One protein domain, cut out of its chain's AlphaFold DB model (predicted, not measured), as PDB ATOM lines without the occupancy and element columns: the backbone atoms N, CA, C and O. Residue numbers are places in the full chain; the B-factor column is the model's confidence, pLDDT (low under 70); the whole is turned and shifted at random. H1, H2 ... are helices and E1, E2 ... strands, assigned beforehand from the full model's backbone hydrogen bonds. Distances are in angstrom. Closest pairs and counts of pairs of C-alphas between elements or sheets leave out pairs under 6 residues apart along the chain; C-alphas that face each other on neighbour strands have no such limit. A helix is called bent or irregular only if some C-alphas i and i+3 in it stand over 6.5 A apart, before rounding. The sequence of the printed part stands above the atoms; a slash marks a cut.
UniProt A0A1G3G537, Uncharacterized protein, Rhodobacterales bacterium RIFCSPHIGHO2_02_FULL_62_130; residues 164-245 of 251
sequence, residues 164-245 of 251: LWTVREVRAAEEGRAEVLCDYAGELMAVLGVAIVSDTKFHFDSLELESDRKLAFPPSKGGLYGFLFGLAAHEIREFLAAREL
ATOM      1  N   LEU A 164     -34.224  42.260  17.918       91.31
ATOM      2  CA  LEU A 164     -34.313  42.306  19.371       91.31
ATOM      3  C   LEU A 164     -35.700  42.691  19.877       91.31
ATOM      4  O   LEU A 164     -36.035  42.331  21.001       91.31
ATOM      5  N   TRP A 165     -36.493  43.406  19.080       93.94
ATOM      6  CA  TRP A 165     -37.779  43.945  19.509       93.94
ATOM      7  C   TRP A 165     -38.951  43.121  19.000       93.94
ATOM      8  O   TRP A 165     -39.073  42.863  17.804       93.94
ATOM      9  N   THR A 166     -39.876  42.793  19.896       94.94
ATOM     10  CA  THR A 166     -41.124  42.103  19.547       94.94
ATOM     11  C   THR A 166     -42.298  42.675  20.332       94.94
ATOM     12  O   THR A 166     -42.126  43.228  21.418       94.94
ATOM     13  N   VAL A 167     -43.509  42.580  19.779       96.00
ATOM     14  CA  VAL A 167     -44.729  42.863  20.545       96.00
ATOM     15  C   VAL A 167     -45.081  41.608  21.326       96.00
ATOM     16  O   VAL A 167     -45.271  40.547  20.736       96.00
ATOM     17  N   ARG A 168     -45.165  41.735  22.648       94.75
ATOM     18  CA  ARG A 168     -45.599  40.657  23.535       94.75
ATOM     19  C   ARG A 168     -47.110  40.495  23.480       94.75
ATOM     20  O   ARG A 168     -47.610  39.399  23.258       94.75
ATOM     21  N   GLU A 169     -47.826  41.585  23.733       94.75
ATOM     22  CA  GLU A 169     -49.285  41.604  23.755       94.75
ATOM     23  C   GLU A 169     -49.828  43.029  23.615       94.75
ATOM     24  O   GLU A 169     -49.145  44.013  23.912       94.75
ATOM     25  N   VAL A 170     -51.092  43.119  23.204       93.81
ATOM     26  CA  VAL A 170     -51.896  44.342  23.262       93.81
ATOM     27  C   VAL A 170     -53.057  44.091  24.212       93.81
ATOM     28  O   VAL A 170     -53.825  43.146  24.019       93.81
ATOM     29  N   ARG A 171     -53.205  44.933  25.236       92.44
ATOM     30  CA  ARG A 171     -54.261  44.796  26.248       92.44
ATOM     31  C   ARG A 171     -55.104  46.058  26.367       92.44
ATOM     32  O   ARG A 171     -54.621  47.172  26.172       92.44
ATOM     33  N   ALA A 172     -56.378  45.887  26.708       89.31
ATOM     34  CA  ALA A 172     -57.236  47.010  27.068       89.31
ATOM     35  C   ALA A 172     -56.771  47.601  28.407       89.31
ATOM     36  O   ALA A 172     -56.553  46.850  29.355       89.31
ATOM     37  N   ALA A 173     -56.663  48.928  28.484       84.56
ATOM     38  CA  ALA A 173     -56.349  49.627  29.730       84.56
ATOM     39  C   ALA A 173     -57.616  50.259  30.322       84.56
ATOM     40  O   ALA A 173     -58.162  49.786  31.315       84.56
ATOM     41  N   GLU A 174     -58.134  51.286  29.649       83.94
ATOM     42  CA  GLU A 174     -59.354  52.011  30.014       83.94
ATOM     43  C   GLU A 174     -60.236  52.221  28.774       83.94
ATOM     44  O   GLU A 174     -59.866  51.871  27.648       83.94
ATOM     45  N   GLU A 175     -61.428  52.789  28.955       80.12
ATOM     46  CA  GLU A 175     -62.327  53.082  27.839       80.12
ATOM     47  C   GLU A 175     -61.650  54.032  26.832       80.12
ATOM     48  O   GLU A 175     -61.200  55.123  27.177       80.12
ATOM     49  N   GLY A 176     -61.519  53.578  25.581       84.44
ATOM     50  CA  GLY A 176     -60.792  54.302  24.533       84.44
ATOM     51  C   GLY A 176     -59.260  54.209  24.608       84.44
ATOM     52  O   GLY A 176     -58.588  54.934  23.876       84.44
ATOM     53  N   ARG A 177     -58.684  53.331  25.444       90.31
ATOM     54  CA  ARG A 177     -57.227  53.151  25.577       90.31
ATOM     55  C   ARG A 177     -56.788  51.688  25.518       90.31
ATOM     56  O   ARG A 177     -57.478  50.785  25.992       90.31
ATOM     57  N   ALA A 178     -55.603  51.475  24.966       91.31
ATOM     58  CA  ALA A 178     -54.900  50.203  24.968       91.31
ATOM     59  C   ALA A 178     -53.437  50.409  25.363       91.31
ATOM     60  O   ALA A 178     -52.874  51.484  25.162       91.31
ATOM     61  N   GLU A 179     -52.831  49.364  25.900       94.31
ATOM     62  CA  GLU A 179     -51.401  49.283  26.163       94.31
ATOM     63  C   GLU A 179     -50.790  48.223  25.256       94.31
ATOM     64  O   GLU A 179     -51.347  47.133  25.108       94.31
ATOM     65  N   VAL A 180     -49.643  48.537  24.664       94.81
ATOM     66  CA  VAL A 180     -48.829  47.567  23.930       94.81
ATOM     67  C   VAL A 180     -47.577  47.288  24.727       94.81
ATOM     68  O   VAL A 180     -46.815  48.205  25.034       94.81
ATOM     69  N   LEU A 181     -47.372  46.022  25.054       95.06
ATOM     70  CA  LEU A 181     -46.197  45.557  25.764       95.06
ATOM     71  C   LEU A 181     -45.177  45.092  24.730       95.06
ATOM     72  O   LEU A 181     -45.475  44.232  23.898       95.06
ATOM     73  N   CYS A 182     -43.983  45.668  24.776       94.56
ATOM     74  CA  CYS A 182     -42.895  45.367  23.860       94.56
ATOM     75  C   CYS A 182     -41.710  44.766  24.608       94.56
ATOM     76  O   CYS A 182     -41.183  45.346  25.565       94.56
ATOM     77  N   ASP A 183     -41.266  43.626  24.095       94.50
ATOM     78  CA  ASP A 183     -40.090  42.934  24.581       94.50
ATOM     79  C   ASP A 183     -38.858  43.369  23.801       94.50
ATOM     80  O   ASP A 183     -38.918  43.583  22.589       94.50
ATOM     81  N   TYR A 184     -37.738  43.437  24.510       92.00
ATOM     82  CA  TYR A 184     -36.400  43.555  23.960       92.00
ATOM     83  C   TYR A 184     -35.557  42.392  24.474       92.00
ATOM     84  O   TYR A 184     -35.483  42.166  25.682       92.00
ATOM     85  N   ALA A 185     -34.955  41.630  23.562       89.81
ATOM     86  CA  ALA A 185     -34.184  40.427  23.889       89.81
ATOM     87  C   ALA A 185     -34.952  39.422  24.787       89.81
ATOM     88  O   ALA A 185     -34.358  38.709  25.591       89.81
ATOM     89  N   GLY A 186     -36.285  39.364  24.653       89.50
ATOM     90  CA  GLY A 186     -37.163  38.474  25.426       89.50
ATOM     91  C   GLY A 186     -37.593  38.998  26.803       89.50
ATOM     92  O   GLY A 186     -38.349  38.321  27.501       89.50
ATOM     93  N   GLU A 187     -37.167  40.197  27.198       91.75
ATOM     94  CA  GLU A 187     -37.583  40.845  28.444       91.75
ATOM     95  C   GLU A 187     -38.505  42.035  28.153       91.75
ATOM     96  O   GLU A 187     -38.299  42.751  27.178       91.75
ATOM     97  N   LEU A 188     -39.508  42.275  29.007       92.81
ATOM     98  CA  LEU A 188     -40.389  43.439  28.859       92.81
ATOM     99  C   LEU A 188     -39.573  44.710  29.084       92.81
ATOM    100  O   LEU A 188     -39.039  44.890  30.177       92.81
ATOM    101  N   MET A 189     -39.496  45.574  28.073       92.25
ATOM    102  CA  MET A 189     -38.677  46.791  28.138       92.25
ATOM    103  C   MET A 189     -39.430  48.069  27.792       92.25
ATOM    104  O   MET A 189     -38.966  49.146  28.163       92.25
ATOM    105  N   ALA A 190     -40.568  47.984  27.103       91.88
ATOM    106  CA  ALA A 190     -41.365  49.160  26.788       91.88
ATOM    107  C   ALA A 190     -42.867  48.889  26.897       91.88
ATOM    108  O   ALA A 190     -43.358  47.857  26.440       91.88
ATOM    109  N   VAL A 191     -43.595  49.860  27.443       93.12
ATOM    110  CA  VAL A 191     -45.058  49.908  27.443       93.12
ATOM    111  C   VAL A 191     -45.498  51.148  26.676       93.12
ATOM    112  O   VAL A 191     -45.122  52.277  26.998       93.12
ATOM    113  N   LEU A 192     -46.278  50.931  25.620       93.44
ATOM    114  CA  LEU A 192     -46.821  51.987  24.782       93.44
ATOM    115  C   LEU A 192     -48.289  52.209  25.136       93.44
ATOM    116  O   LEU A 192     -49.125  51.342  24.880       93.44
ATOM    117  N   GLY A 193     -48.618  53.389  25.646       92.06
ATOM    118  CA  GLY A 193     -49.995  53.847  25.764       92.06
ATOM    119  C   GLY A 193     -50.533  54.282  24.406       92.06
ATOM    120  O   GLY A 193     -49.941  55.114  23.715       92.06
ATOM    121  N   VAL A 194     -51.676  53.725  24.021       91.38
ATOM    122  CA  VAL A 194     -52.342  53.981  22.746       91.38
ATOM    123  C   VAL A 194     -53.760  54.465  23.007       91.38
ATOM    124  O   VAL A 194     -54.582  53.767  23.599       91.38
ATOM    125  N   ALA A 195     -54.072  55.654  22.508       91.25
ATOM    126  CA  ALA A 195     -55.417  56.202  22.540       91.25
ATOM    127  C   ALA A 195     -56.160  55.859  21.240       91.25
ATOM    128  O   ALA A 195     -55.740  56.199  20.125       91.25
ATOM    129  N   ILE A 196     -57.286  55.170  21.396       88.56
ATOM    130  CA  ILE A 196     -58.141  54.673  20.322       88.56
ATOM    131  C   ILE A 196     -59.107  55.793  19.934       88.56
ATOM    132  O   ILE A 196     -59.877  56.287  20.752       88.56
ATOM    133  N   VAL A 197     -59.051  56.214  18.672       86.19
ATOM    134  CA  VAL A 197     -59.909  57.274  18.116       86.19
ATOM    135  C   VAL A 197     -61.111  56.668  17.393       86.19
ATOM    136  O   VAL A 197     -62.207  57.217  17.442       86.19
ATOM    137  N   SER A 198     -60.889  55.557  16.698       81.44
ATOM    138  CA  SER A 198     -61.896  54.721  16.049       81.44
ATOM    139  C   SER A 198     -61.311  53.329  15.810       81.44
ATOM    140  O   SER A 198     -60.115  53.114  16.015       81.44
ATOM    141  N   ASP A 199     -62.108  52.417  15.269       74.75
ATOM    142  CA  ASP A 199     -61.700  51.028  14.998       74.75
ATOM    143  C   ASP A 199     -60.545  50.920  13.986       74.75
ATOM    144  O   ASP A 199     -59.822  49.932  13.909       74.75
ATOM    145  N   THR A 200     -60.316  51.991  13.226       77.00
ATOM    146  CA  THR A 200     -59.256  52.095  12.214       77.00
ATOM    147  C   THR A 200     -58.194  53.138  12.547       77.00
ATOM    148  O   THR A 200     -57.216  53.278  11.806       77.00
ATOM    149  N   LYS A 201     -58.362  53.896  13.638       84.00
ATOM    150  CA  LYS A 201     -57.501  55.033  13.958       84.00
ATOM    151  C   LYS A 201     -57.140  55.054  15.432       84.00
ATOM    152  O   LYS A 201     -57.993  55.139  16.305       84.00
ATOM    153  N   PHE A 202     -55.845  55.111  15.691       88.44
ATOM    154  CA  PHE A 202     -55.284  55.267  17.022       88.44
ATOM    155  C   PHE A 202     -54.092  56.222  16.974       88.44
ATOM    156  O   PHE A 202     -53.554  56.514  15.900       88.44
ATOM    157  N   HIS A 203     -53.703  56.739  18.131       88.50
ATOM    158  CA  HIS A 203     -52.500  57.541  18.290       88.50
ATOM    159  C   HIS A 203     -51.721  57.099  19.519       88.50
ATOM    160  O   HIS A 203     -52.272  56.543  20.464       88.50
ATOM    161  N   PHE A 204     -50.422  57.354  19.466       86.94
ATOM    162  CA  PHE A 204     -49.523  57.153  20.582       86.94
ATOM    163  C   PHE A 204     -49.784  58.222  21.657       86.94
ATOM    164  O   PHE A 204     -49.775  59.409  21.327       86.94
ATOM    165  N   ASP A 205     -50.036  57.803  22.897       87.31
ATOM    166  CA  ASP A 205     -50.345  58.673  24.046       87.31
ATOM    167  C   ASP A 205     -49.144  58.766  25.006       87.31
ATOM    168  O   ASP A 205     -48.717  59.862  25.366       87.31
ATOM    169  N   SER A 206     -48.528  57.632  25.365       89.75
ATOM    170  CA  SER A 206     -47.421  57.585  26.336       89.75
ATOM    171  C   SER A 206     -46.400  56.480  26.047       89.75
ATOM    172  O   SER A 206     -46.735  55.452  25.463       89.75
ATOM    173  N   LEU A 207     -45.146  56.700  26.463       90.62
ATOM    174  CA  LEU A 207     -44.072  55.703  26.455       90.62
ATOM    175  C   LEU A 207     -43.521  55.538  27.864       90.62
ATOM    176  O   LEU A 207     -43.047  56.514  28.444       90.62
ATOM    177  N   GLU A 208     -43.498  54.307  28.352       90.06
ATOM    178  CA  GLU A 208     -42.783  53.928  29.566       90.06
ATOM    179  C   GLU A 208     -41.701  52.913  29.191       90.06
ATOM    180  O   GLU A 208     -41.965  51.958  28.460       90.06
ATOM    181  N   LEU A 209     -40.464  53.160  29.627       89.44
ATOM    182  CA  LEU A 209     -39.344  52.233  29.466       89.44
ATOM    183  C   LEU A 209     -39.045  51.602  30.822       89.44
ATOM    184  O   LEU A 209     -38.844  52.312  31.803       89.44
ATOM    185  N   GLU A 210     -38.982  50.276  30.858       83.31
ATOM    186  CA  GLU A 210     -38.816  49.483  32.086       83.31
ATOM    187  C   GLU A 210     -37.337  49.262  32.457       83.31
ATOM    188  O   GLU A 210     -37.008  48.457  33.329       83.31
ATOM    189  N   SER A 211     -36.405  49.948  31.786       76.62
ATOM    190  CA  SER A 211     -34.978  49.789  32.052       76.62
ATOM    191  C   SER A 211     -34.158  51.046  31.807       76.62
ATOM    192  O   SER A 211     -34.346  51.755  30.822       76.62
ATOM    193  N   ASP A 212     -33.163  51.228  32.675       74.56
ATOM    194  CA  ASP A 212     -32.089  52.211  32.527       74.56
ATOM    195  C   ASP A 212     -30.945  51.698  31.627       74.56
ATOM    196  O   ASP A 212     -29.957  52.406  31.407       74.56
ATOM    197  N   ARG A 213     -31.033  50.454  31.124       73.25
ATOM    198  CA  ARG A 213     -29.995  49.883  30.260       73.25
ATOM    199  C   ARG A 213     -30.003  50.538  28.883       73.25
ATOM    200  O   ARG A 213     -31.015  51.033  28.391       73.25
ATOM    201  N   LYS A 214     -28.855  50.482  28.216       74.50
ATOM    202  CA  LYS A 214     -28.728  50.956  26.842       74.50
ATOM    203  C   LYS A 214     -29.412  49.980  25.886       74.50
ATOM    204  O   LYS A 214     -28.969  48.848  25.760       74.50
ATOM    205  N   LEU A 215     -30.462  50.435  25.208       82.94
ATOM    206  CA  LEU A 215     -31.229  49.636  24.253       82.94
ATOM    207  C   LEU A 215     -30.835  49.979  22.813       82.94
ATOM    208  O   LEU A 215     -30.626  51.148  22.474       82.94
ATOM    209  N   ALA A 216     -30.751  48.966  21.954       84.69
ATOM    210  CA  ALA A 216     -30.516  49.161  20.528       84.69
ATOM    211  C   ALA A 216     -31.833  49.397  19.784       84.69
ATOM    212  O   ALA A 216     -32.786  48.641  19.946       84.69
ATOM    213  N   PHE A 217     -31.860  50.401  18.908       84.06
ATOM    214  CA  PHE A 217     -33.008  50.694  18.052       84.06
ATOM    215  C   PHE A 217     -32.571  50.784  16.593       84.06
ATOM    216  O   PHE A 217     -31.527  51.378  16.308       84.06
ATOM    217  N   PRO A 218     -33.352  50.237  15.649       82.12
ATOM    218  CA  PRO A 218     -33.080  50.453  14.242       82.12
ATOM    219  C   PRO A 218     -33.353  51.921  13.865       82.12
ATOM    220  O   PRO A 218     -34.230  52.569  14.449       82.12
ATOM    221  N   PRO A 219     -32.644  52.464  12.862       77.06
ATOM    222  CA  PRO A 219     -32.920  53.799  12.356       77.06
ATOM    223  C   PRO A 219     -34.332  53.856  11.761       77.06
ATOM    224  O   PRO A 219     -34.674  53.099  10.852       77.06
ATOM    225  N   SER A 220     -35.161  54.775  12.255       80.25
ATOM    226  CA  SER A 220     -36.551  54.916  11.820       80.25
ATOM    227  C   SER A 220     -36.958  56.385  11.667       80.25
ATOM    228  O   SER A 220     -36.424  57.298  12.310       80.25
ATOM    229  N   LYS A 221     -37.942  56.636  10.797       77.56
ATOM    230  CA  LYS A 221     -38.558  57.963  10.686       77.56
ATOM    231  C   LYS A 221     -39.367  58.234  11.954       77.56
ATOM    232  O   LYS A 221     -40.318  57.512  12.226       77.56
ATOM    233  N   GLY A 222     -39.015  59.290  12.686       76.12
ATOM    234  CA  GLY A 222     -39.638  59.616  13.976       76.12
ATOM    235  C   GLY A 222     -38.913  59.033  15.194       76.12
ATOM    236  O   GLY A 222     -39.446  59.114  16.298       76.12
ATOM    237  N   GLY A 223     -37.711  58.470  15.011       83.56
ATOM    238  CA  GLY A 223     -36.880  57.954  16.100       83.56
ATOM    239  C   GLY A 223     -37.539  56.796  16.852       83.56
ATOM    240  O   GLY A 223     -38.351  56.057  16.297       83.56
ATOM    241  N   LEU A 224     -37.220  56.659  18.138       83.25
ATOM    242  CA  LEU A 224     -37.757  55.610  19.013       83.25
ATOM    243  C   LEU A 224     -39.278  55.421  18.870       83.25
ATOM    244  O   LEU A 224     -39.756  54.312  18.635       83.25
ATOM    245  N   TYR A 225     -40.024  56.523  18.927       82.00
ATOM    246  CA  TYR A 225     -41.481  56.521  18.813       82.00
ATOM    247  C   TYR A 225     -41.965  55.990  17.465       82.00
ATOM    248  O   TYR A 225     -42.864  55.156  17.415       82.00
ATOM    249  N   GLY A 226     -41.362  56.449  16.366       84.38
ATOM    250  CA  GLY A 226     -41.726  55.993  15.026       84.38
ATOM    251  C   GLY A 226     -41.450  54.506  14.817       84.38
ATOM    252  O   GLY A 226     -42.235  53.820  14.161       84.38
ATOM    253  N   PHE A 227     -40.368  54.000  15.415       89.25
ATOM    254  CA  PHE A 227     -40.043  52.579  15.389       89.25
ATOM    255  C   PHE A 227     -41.063  51.746  16.170       89.25
ATOM    256  O   PHE A 227     -41.698  50.878  15.576       89.25
ATOM    257  N   LEU A 228     -41.258  52.030  17.462       88.88
ATOM    258  CA  LEU A 228     -42.158  51.241  18.309       88.88
ATOM    259  C   LEU A 228     -43.611  51.316  17.820       88.88
ATOM    260  O   LEU A 228     -44.321  50.314  17.829       88.88
ATOM    261  N   PHE A 229     -44.042  52.470  17.302       87.25
ATOM    262  CA  PHE A 229     -45.349  52.593  16.660       87.25
ATOM    263  C   PHE A 229     -45.457  51.711  15.411       87.25
ATOM    264  O   PHE A 229     -46.462  51.030  15.223       87.25
ATOM    265  N   GLY A 230     -44.433  51.712  14.550       89.50
ATOM    266  CA  GLY A 230     -44.389  50.858  13.362       89.50
ATOM    267  C   GLY A 230     -44.410  49.368  13.707       89.50
ATOM    268  O   GLY A 230     -45.133  48.613  13.060       89.50
ATOM    269  N   LEU A 231     -43.675  48.980  14.751       92.06
ATOM    270  CA  LEU A 231     -43.637  47.624  15.296       92.06
ATOM    271  C   LEU A 231     -45.019  47.180  15.805       92.06
ATOM    272  O   LEU A 231     -45.486  46.101  15.462       92.06
ATOM    273  N   ALA A 232     -45.699  48.039  16.570       92.19
ATOM    274  CA  ALA A 232     -46.978  47.733  17.211       92.19
ATOM    275  C   ALA A 232     -48.207  47.859  16.293       92.19
ATOM    276  O   ALA A 232     -49.285  47.367  16.621       92.19
ATOM    277  N   ALA A 233     -48.087  48.540  15.150       91.06
ATOM    278  CA  ALA A 233     -49.248  48.954  14.362       91.06
ATOM    279  C   ALA A 233     -50.108  47.795  13.842       91.06
ATOM    280  O   ALA A 233     -51.317  47.969  13.678       91.06
ATOM    281  N   HIS A 234     -49.500  46.648  13.529       92.00
ATOM    282  CA  HIS A 234     -50.242  45.471  13.082       92.00
ATOM    283  C   HIS A 234     -51.066  44.877  14.227       92.00
ATOM    284  O   HIS A 234     -52.284  44.784  14.099       92.00
ATOM    285  N   GLU A 235     -50.417  44.605  15.356       93.12
ATOM    286  CA  GLU A 235     -51.021  43.998  16.546       93.12
ATOM    287  C   GLU A 235     -52.147  44.856  17.131       93.12
ATOM    288  O   GLU A 235     -53.204  44.350  17.498       93.12
ATOM    289  N   ILE A 236     -51.986  46.186  17.137       90.50
ATOM    290  CA  ILE A 236     -53.055  47.099  17.570       90.50
ATOM    291  C   ILE A 236     -54.288  46.959  16.668       90.50
ATOM    292  O   ILE A 236     -55.415  46.981  17.156       90.50
ATOM    293  N   ARG A 237     -54.108  46.818  15.348       89.88
ATOM    294  CA  ARG A 237     -55.242  46.659  14.423       89.88
ATOM    295  C   ARG A 237     -55.934  45.316  14.603       89.88
ATOM    296  O   ARG A 237     -57.158  45.283  14.540       89.88
ATOM    297  N   GLU A 238     -55.182  44.243  14.834       90.69
ATOM    298  CA  GLU A 238     -55.772  42.932  15.128       90.69
ATOM    299  C   GLU A 238     -56.568  42.965  16.434       90.69
ATOM    300  O   GLU A 238     -57.707  42.500  16.478       90.69
ATOM    301  N   PHE A 239     -56.025  43.615  17.464       89.75
ATOM    302  CA  PHE A 239     -56.716  43.838  18.730       89.75
ATOM    303  C   PHE A 239     -58.030  44.622  18.562       89.75
ATOM    304  O   PHE A 239     -59.052  44.250  19.140       89.75
ATOM    305  N   LEU A 240     -58.033  45.692  17.758       86.81
ATOM    306  CA  LEU A 240     -59.248  46.469  17.480       86.81
ATOM    307  C   LEU A 240     -60.294  45.643  16.716       86.81
ATOM    308  O   LEU A 240     -61.460  45.644  17.105       86.81
ATOM    309  N   ALA A 241     -59.878  44.887  15.697       86.00
ATOM    310  CA  ALA A 241     -60.775  44.027  14.924       86.00
ATOM    311  C   ALA A 241     -61.405  42.913  15.781       86.00
ATOM    312  O   ALA A 241     -62.585  42.598  15.627       86.00
ATOM    313  N   ALA A 242     -60.647  42.338  16.719       84.19
ATOM    314  CA  ALA A 242     -61.168  41.344  17.655       84.19
ATOM    315  C   ALA A 242     -62.234  41.931  18.599       84.19
ATOM    316  O   ALA A 242     -63.224  41.266  18.897       84.19
ATOM    317  N   ARG A 243     -62.084  43.193  19.029       75.25
ATOM    318  CA  ARG A 243     -63.074  43.868  19.889       75.25
ATOM    319  C   ARG A 243     -64.399  44.171  19.192       75.25
ATOM    320  O   ARG A 243     -65.420  44.198  19.875       75.25
ATOM    321  N   GLU A 244     -64.403  44.410  17.880       65.25
ATOM    322  CA  GLU A 244     -65.649  44.591  17.116       65.25
ATOM    323  C   GLU A 244     -66.491  43.305  17.096       65.25
ATOM    324  O   GLU A 244     -67.711  43.370  17.207       65.25
ATOM    325  N   LEU A 245     -65.850  42.133  17.021       60.28
ATOM    326  CA  LEU A 245     -66.524  40.826  17.002       60.28
ATOM    327  C   LEU A 245     -67.192  40.462  18.338       60.28
ATOM    328  O   LEU A 245     -68.163  39.705  18.347       60.28
TER     329      LEU A 245
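AT A GLANCE: This is residues 164 to 245 of the 251 residues of an uncharacterized protein of Rhodobacterales bacterium RIFCSPHIGHO2_02_FULL_62_130 (UniProt A0A1G3G537). A strongly twisted sheet of four strands has one bent helix, H1, over one face. The order E1 - E2 - E3 - E4 is a meander, each strand the antiparallel neighbour of the one before; H1 follows. The 82 printed residues, class mixed, are compact, with a radius of gyration of the C-alphas of 12.5 A, and span 39 by 24 by 18 A.

IN THESE COORDINATES: E1 is residues 165 to 172, from C-alpha 165 at (-37.779, 43.945, 19.509); E2 177 to 184; E3 187 to 198, 30.6 A long, bends by 51 degrees at residue 190; E4 201 to 209. H1, residues 223 to 245, was assigned as one helix by its hydrogen bonds but is bent: C-alphas 231 and 234 are 7.3 A apart. Its arms are H1a, 223 to 231, and H1b, 234 to 245, ending at C-alpha 245 (-66.524, 40.826, 17.002).

HOW THE PARTS SIT: Hairpins E1 and E2, E2 and E3, E3 and E4 have N 168 and O 181, N 182 and O 190, N 193 and O 206 within hydrogen-bond range, each 2.8 A. Both arms are on the same face, making two layers, at a steep tilt of 45 degrees. The closest C-alphas of E1 and H1b are Val 170 and Ile 236, 6.4 A; of E4 and H1a, Phe 204 and Phe 229, 7.3 A. Every O i to N i+4 pair is within range in H1a, 7 of 8 in H1b.

THE WHOLE: The farthest C-alphas, Lys 214 and Leu 245, are 40.3 A apart. The printed part has no cut; the link from E4 to H1 is long, and residues 244 to 245 are under 70 in pLDDT.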